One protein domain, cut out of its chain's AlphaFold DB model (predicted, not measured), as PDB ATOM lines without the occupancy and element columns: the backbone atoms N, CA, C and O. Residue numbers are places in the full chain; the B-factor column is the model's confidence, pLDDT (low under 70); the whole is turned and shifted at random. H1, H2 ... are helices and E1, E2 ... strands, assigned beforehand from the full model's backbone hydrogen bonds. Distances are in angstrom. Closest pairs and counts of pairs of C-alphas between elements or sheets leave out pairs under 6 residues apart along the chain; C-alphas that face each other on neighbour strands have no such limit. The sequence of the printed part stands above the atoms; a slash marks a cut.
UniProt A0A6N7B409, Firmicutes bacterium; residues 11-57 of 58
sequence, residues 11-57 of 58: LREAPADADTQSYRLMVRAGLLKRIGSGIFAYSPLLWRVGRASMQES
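AT A GLANCE: This is residues 11 to 57 of the 58 residues of a protein of Firmicutes bacterium (UniProt A0A6N7B409). A two-strand hairpin, E1 and E2, with the short helix H1 packed near the start of E1 makes a small body, and the longer helix H2 leads out of it as an arm, with residues 48 to 57 sticking out. Before H1, residues 11 to 20 form a loop with no named element. The printed part has 47 residues with two named helices and two named strands, in the order H1, E1, E2, H2; the sheet has the order E1, E2 and is antiparallel, and the class is mixed, helices and strands. The whole is only just loose, close to compact, with a radius of gyration of the C-alphas of 11.7 A, and its outline is elongated, spanning 34 by 21 by 17 A.

IN THESE COORDINATES: The printed part begins with Leu 11, whose C-alpha is at (-59.483, 78.960, -1.794). H1 holds residues 21 to 28 and measures 10.4 A from first to last C-alpha; C-alpha 21 is at (-58.728, 68.322, 8.501). E1 holds residues 32 to 36 and measures 12.0 A. E2 holds residues 39 to 42 and measures 10.0 A. H2, the longest helix, holds residues 44 to 56 and measures 19.2 A, ending with C-alpha 56 at (-77.705, 76.396, 21.908).

HOW THE PARTS SIT: E1 and E2 are a hairpin of antiparallel neighbour strands, with 149 degrees between their N-to-C directions. The C-alphas of Arg 34 and Phe 40 face each other at 4.5 A. Across the pair, N 41 and O 33 are within hydrogen-bond range at 2.8 A, and so are N 35 and O 39 at 2.9 A. The closest C-alphas of H1 and E1 are those of Met 26 and Leu 32, 5.8 A apart. H1 and E2 are apart. H2 is apart from H1, and it is only just apart from E1, with the closest C-alphas at 8.0 A. In H1 and H2 every O i to N i+4 pair is within hydrogen-bond range.

THE WHOLE: The two C-alphas farthest apart are those of Ala 16 and Ser 57, at 34.0 A. Residues 48 to 57, of which 48 to 56 belong to H2, stand free; the body without them has 37 residues and spans 23 by 21 by 15 A. The links H1 to E1, E1 to E2 and E2 to H2 are tight. The printed part has no cut. The mean pLDDT of the printed part is 84.4, and the model's confidence is low, under 70, at residue 16 and residues 56 to 57.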
ATOM      1  N   LEU A  11     -60.695  79.427  -1.142       85.44
ATOM      2  CA  LEU A  11     -59.483  78.960  -1.794       85.44
ATOM      3  C   LEU A  11     -59.797  77.690  -2.584       85.44
ATOM      4  O   LEU A  11     -60.512  76.801  -2.114       85.44
ATOM      5  N   ARG A  12     -59.250  77.591  -3.799       83.12
ATOM      6  CA  ARG A  12     -59.403  76.393  -4.635       83.12
ATOM      7  C   ARG A  12     -58.706  75.196  -3.992       83.12
ATOM      8  O   ARG A  12     -59.298  74.122  -3.870       83.12
ATOM      9  N   GLU A  13     -57.492  75.445  -3.521       78.25
ATOM     10  CA  GLU A  13     -56.607  74.497  -2.859       78.25
ATOM     11  C   GLU A  13     -56.370  74.958  -1.422       78.25
ATOM     12  O   GLU A  13     -56.263  76.153  -1.143       78.25
ATOM     13  N   ALA A  14     -56.361  74.006  -0.494       74.31
ATOM     14  CA  ALA A  14     -56.058  74.304   0.895       74.31
ATOM     15  C   ALA A  14     -54.531  74.350   1.088       74.31
ATOM     16  O   ALA A  14     -53.836  73.549   0.463       74.31
ATOM     17  N   PRO A  15     -54.004  75.239   1.948       73.19
ATOM     18  CA  PRO A  15     -52.576  75.268   2.241       73.19
ATOM     19  C   PRO A  15     -52.105  73.935   2.839       73.19
ATOM     20  O   PRO A  15     -52.828  73.306   3.618       73.19
ATOM     21  N   ALA A  16     -50.897  73.518   2.453       69.62
ATOM     22  CA  ALA A  16     -50.291  72.254   2.872       69.62
ATOM     23  C   ALA A  16     -49.971  72.218   4.379       69.62
ATOM     24  O   ALA A  16     -50.039  71.155   4.987       69.62
ATOM     25  N   ASP A  17     -49.750  73.385   4.992       70.69
ATOM     26  CA  ASP A  17     -49.396  73.566   6.411       70.69
ATOM     27  C   ASP A  17     -50.590  73.394   7.375       70.69
ATOM     28  O   ASP A  17     -50.641  73.981   8.456       70.69
ATOM     29  N   ALA A  18     -51.624  72.668   6.952       74.69
ATOM     30  CA  ALA A  18     -52.830  72.447   7.731       74.69
ATOM     31  C   ALA A  18     -52.775  71.097   8.456       74.69
ATOM     32  O   ALA A  18     -53.129  70.071   7.863       74.69
ATOM     33  N   ASP A  19     -52.396  71.144   9.741       75.62
ATOM     34  CA  ASP A  19     -52.259  69.985  10.641       75.62
ATOM     35  C   ASP A  19     -53.546  69.152  10.753       75.62
ATOM     36  O   ASP A  19     -53.515  67.925  10.687       75.62
ATOM     37  N   THR A  20     -54.705  69.811  10.861       85.81
ATOM     38  CA  THR A  20     -55.998  69.141  11.087       85.81
ATOM     39  C   THR A  20     -56.942  69.313   9.900       85.81
ATOM     40  O   THR A  20     -57.036  70.394   9.312       85.81
ATOM     41  N   GLN A  21     -57.734  68.282   9.584       88.31
ATOM     42  CA  GLN A  21     -58.728  68.322   8.501       88.31
ATOM     43  C   GLN A  21     -59.750  69.457   8.676       88.31
ATOM     44  O   GLN A  21     -60.032  70.179   7.720       88.31
ATOM     45  N   SER A  22     -60.247  69.684   9.895       87.50
ATOM     46  CA  SER A  22     -61.157  70.798  10.201       87.50
ATOM     47  C   SER A  22     -60.515  72.155   9.910       87.50
ATOM     48  O   SER A  22     -61.133  73.009   9.277       87.50
ATOM     49  N   TYR A  23     -59.253  72.343  10.306       87.12
ATOM     50  CA  TYR A  23     -58.493  73.562  10.018       87.12
ATOM     51  C   TYR A  23     -58.294  73.751   8.511       87.12
ATOM     52  O   TYR A  23     -58.575  74.825   7.979       87.12
ATOM     53  N   ARG A  24     -57.932  72.684   7.792       88.25
ATOM     54  CA  ARG A  24     -57.798  72.690   6.330       88.25
ATOM     55  C   ARG A  24     -59.084  73.139   5.633       88.25
ATOM     56  O   ARG A  24     -59.039  73.972   4.730       88.25
ATOM     57  N   LEU A  25     -60.230  72.614   6.067       89.12
ATOM     58  CA  LEU A  25     -61.544  72.985   5.535       89.12
ATOM     59  C   LEU A  25     -61.906  74.434   5.867       89.12
ATOM     60  O   LEU A  25     -62.356  75.161   4.985       89.12
ATOM     61  N   MET A  26     -61.667  74.874   7.104       89.88
ATOM     62  CA  MET A  26     -61.940  76.248   7.530       89.88
ATOM     63  C   MET A  26     -61.114  77.264   6.742       89.88
ATOM     64  O   MET A  26     -61.652  78.270   6.283       89.88
ATOM     65  N   VAL A  27     -59.830  76.994   6.524       88.62
ATOM     66  CA  VAL A  27     -58.970  77.868   5.719       88.62
ATOM     67  C   VAL A  27     -59.397  77.855   4.251       88.62
ATOM     68  O   VAL A  27     -59.529  78.914   3.641       88.62
ATOM     69  N   ARG A  28     -59.718  76.682   3.689       88.50
ATOM     70  CA  ARG A  28     -60.215  76.565   2.307       88.50
ATOM     71  C   ARG A  28     -61.522  77.326   2.084       88.50
ATOM     72  O   ARG A  28     -61.694  77.986   1.063       88.50
ATOM     73  N   ALA A  29     -62.434  77.268   3.045       89.44
ATOM     74  CA  ALA A  29     -63.695  77.997   3.005       89.44
ATOM     75  C   ALA A  29     -63.531  79.515   3.239       89.44
ATOM     76  O   ALA A  29     -64.511  80.250   3.159       89.44
ATOM     77  N   GLY A  30     -62.312  80.001   3.514       88.94
ATOM     78  CA  GLY A  30     -62.049  81.409   3.820       88.94
ATOM     79  C   GLY A  30     -62.539  81.829   5.208       88.94
ATOM     80  O   GLY A  30     -62.768  83.014   5.445       88.94
ATOM     81  N   LEU A  31     -62.729  80.872   6.124       90.44
ATOM     82  CA  LEU A  31     -63.237  81.117   7.476       90.44
ATOM     83  C   LEU A  31     -62.147  81.558   8.451       90.44
ATOM     84  O   LEU A  31     -62.427  82.371   9.335       90.44
ATOM     85  N   LEU A  32     -60.931  81.038   8.267       88.50
ATOM     86  CA  LEU A  32     -59.723  81.394   9.008       88.50
ATOM     87  C   LEU A  32     -58.678  81.981   8.061       88.50
ATOM     88  O   LEU A  32     -58.431  81.432   6.986       88.50
ATOM     89  N   LYS A  33     -57.991  83.034   8.507       86.00
ATOM     90  CA  LYS A  33     -56.789  83.560   7.851       86.00
ATOM     91  C   LYS A  33     -55.646  83.651   8.853       86.00
ATOM     92  O   LYS A  33     -55.783  84.308   9.879       86.00
ATOM     93  N   ARG A  34     -54.504  83.030   8.553       84.94
ATOM     94  CA  ARG A  34     -53.295  83.148   9.382       84.94
ATOM     95  C   ARG A  34     -52.691  84.544   9.214       84.94
ATOM     96  O   ARG A  34     -52.436  84.961   8.087       84.94
ATOM     97  N   ILE A  35     -52.493  85.257  10.321       88.31
ATOM     98  CA  ILE A  35     -51.864  86.593  10.351       88.31
ATOM     99  C   ILE A  35     -50.515  86.596  11.080       88.31
ATOM    100  O   ILE A  35     -49.745  87.536  10.938       88.31
ATOM    101  N   GLY A  36     -50.207  85.530  11.819       86.81
ATOM    102  CA  GLY A  36     -48.942  85.350  12.524       86.81
ATOM    103  C   GLY A  36     -48.787  83.913  13.011       86.81
ATOM    104  O   GLY A  36     -49.650  83.066  12.758       86.81
ATOM    105  N   SER A  37     -47.687  83.619  13.706       84.75
ATOM    106  CA  SER A  37     -47.474  82.279  14.258       84.75
ATOM    107  C   SER A  37     -48.483  81.980  15.365       84.75
ATOM    108  O   SER A  37     -48.447  82.614  16.412       84.75
ATOM    109  N   GLY A  38     -49.424  81.069  15.103       82.50
ATOM    110  CA  GLY A  38     -50.521  80.750  16.027       82.50
ATOM    111  C   GLY A  38     -51.622  81.815  16.121       82.50
ATOM    112  O   GLY A  38     -52.536  81.665  16.925       82.50
ATOM    113  N   ILE A  39     -51.569  82.869  15.298       87.06
ATOM    114  CA  ILE A  39     -52.562  83.951  15.307       87.06
ATOM    115  C   ILE A  39     -53.420  83.864  14.046       87.06
ATOM    116  O   ILE A  39     -52.917  83.936  12.916       87.06
ATOM    117  N   PHE A  40     -54.734  83.755  14.250       87.31
ATOM    118  CA  PHE A  40     -55.723  83.613  13.190       87.31
ATOM    119  C   PHE A  40     -56.783  84.710  13.272       87.31
ATOM    120  O   PHE A  40     -57.315  85.006  14.338       87.31
ATOM    121  N   ALA A  41     -57.111  85.292  12.124       88.88
ATOM    122  CA  ALA A  41     -58.244  86.184  11.958       88.88
ATOM    123  C   ALA A  41     -59.482  85.383  11.534       88.88
ATOM    124  O   ALA A  41     -59.413  84.548  10.624       88.88
ATOM    125  N   TYR A  42     -60.616  85.669  12.173       90.06
ATOM    126  CA  TYR A  42     -61.898  85.037  11.876       90.06
ATOM    127  C   TYR A  42     -62.706  85.831  10.852       90.06
ATOM    128  O   TYR A  42     -62.778  87.059  10.897       90.06
ATOM    129  N   SER A  43     -63.358  85.113   9.938       90.38
ATOM    130  CA  SER A  43     -64.318  85.718   9.014       90.38
ATOM    131  C   SER A  43     -65.636  86.087   9.720       90.38
ATOM    132  O   SER A  43     -66.036  85.426  10.687       90.38
ATOM    133  N   PRO A  44     -66.400  87.062   9.189       89.06
ATOM    134  CA  PRO A  44     -67.740  87.373   9.692       89.06
ATOM    135  C   PRO A  44     -68.712  86.185   9.639       89.06
ATOM    136  O   PRO A  44     -69.673  86.135  10.406       89.06
ATOM    137  N   LEU A  45     -68.484  85.224   8.734       89.69
ATOM    138  CA  LEU A  45     -69.313  84.025   8.638       89.69
ATOM    139  C   LEU A  45     -69.046  83.070   9.807       89.69
ATOM    140  O   LEU A  45     -69.993  82.593  10.426       89.69
ATOM    141  N   LEU A  46     -67.775  82.867  10.159       90.12
ATOM    142  CA  LEU A  46     -67.394  82.055  11.314       90.12
ATOM    143  C   LEU A  46     -67.877  82.675  12.633       90.12
ATOM    144  O   LEU A  46     -68.370  81.965  13.505       90.12
ATOM    145  N   TRP A  47     -67.837  84.006  12.743       90.19
ATOM    146  CA  TRP A  47     -68.368  84.728  13.904       90.19
ATOM    147  C   TRP A  47     -69.863  84.462  14.148       90.19
ATOM    148  O   TRP A  47     -70.304  84.335  15.290       90.19
ATOM    149  N   ARG A  48     -70.665  84.331  13.082       89.06
ATOM    150  CA  ARG A  48     -72.093  83.989  13.206       89.06
ATOM    151  C   ARG A  48     -72.308  82.582  13.751       89.06
ATOM    152  O   ARG A  48     -73.242  82.395  14.522       89.06
ATOM    153  N   VAL A  49     -71.464  81.627  13.361       89.75
ATOM    154  CA  VAL A  49     -71.537  80.245  13.858       89.75
ATOM    155  C   VAL A  49     -71.194  80.201  15.341       89.75
ATOM    156  O   VAL A  49     -71.973  79.651  16.104       89.75
ATOM    157  N   GLY A  50     -70.113  80.864  15.766       88.69
ATOM    158  CA  GLY A  50     -69.744  80.931  17.187       88.69
ATOM    159  C   GLY A  50     -70.844  81.544  18.060       88.69
ATOM    160  O   GLY A  50     -71.136  81.060  19.149       88.69
ATOM    161  N   ARG A  51     -71.527  82.572  17.545       89.56
ATOM    162  CA  ARG A  51     -72.708  83.140  18.207       89.56
ATOM    163  C   ARG A  51     -73.894  82.181  18.257       89.56
ATOM    164  O   ARG A  51     -74.656  82.244  19.213       89.56
ATOM    165  N   ALA A  52     -74.109  81.376  17.219       85.69
ATOM    166  CA  ALA A  52     -75.197  80.404  17.185       85.69
ATOM    167  C   ALA A  52     -74.939  79.265  18.180       85.69
ATOM    168  O   ALA A  52     -75.798  78.993  19.008       85.69
ATOM    169  N   SER A  53     -73.724  78.712  18.202       85.38
ATOM    170  CA  SER A  53     -73.350  77.654  19.151       85.38
ATOM    171  C   SER A  53     -73.432  78.109  20.611       85.38
ATOM    172  O   SER A  53     -73.765  77.323  21.492       85.38
ATOM    173  N   MET A  54     -73.169  79.393  20.879       82.56
ATOM    174  CA  MET A  54     -73.349  79.980  22.213       82.56
ATOM    175  C   MET A  54     -74.817  80.081  22.643       82.56
ATOM    176  O   MET A  54     -75.085  80.113  23.837       82.56
ATOM    177  N   GLN A  55     -75.759  80.149  21.699       73.94
ATOM    178  CA  GLN A  55     -77.193  80.223  22.000       73.94
ATOM    179  C   GLN A  55     -77.811  78.844  22.258       73.94
ATOM    180  O   GLN A  55     -78.826  78.764  22.936       73.94
ATOM    181  N   GLU A  56     -77.210  77.773  21.743       69.38
ATOM    182  CA  GLU A  56     -77.705  76.396  21.908       69.38
ATOM    183  C   GLU A  56     -77.234  75.730  23.212       69.38
ATOM    184  O   GLU A  56     -77.731  74.670  23.573       69.38
ATOM    185  N   SER A  57     -76.276  76.336  23.921       61.84
ATOM    186  CA  SER A  57     -75.717  75.799  25.175       61.84
ATOM    187  C   SER A  57     -76.400  76.350  26.440       61.84
ATOM    188  O   SER A  57     -75.807  76.288  27.517       61.84
TER     189      SER A  57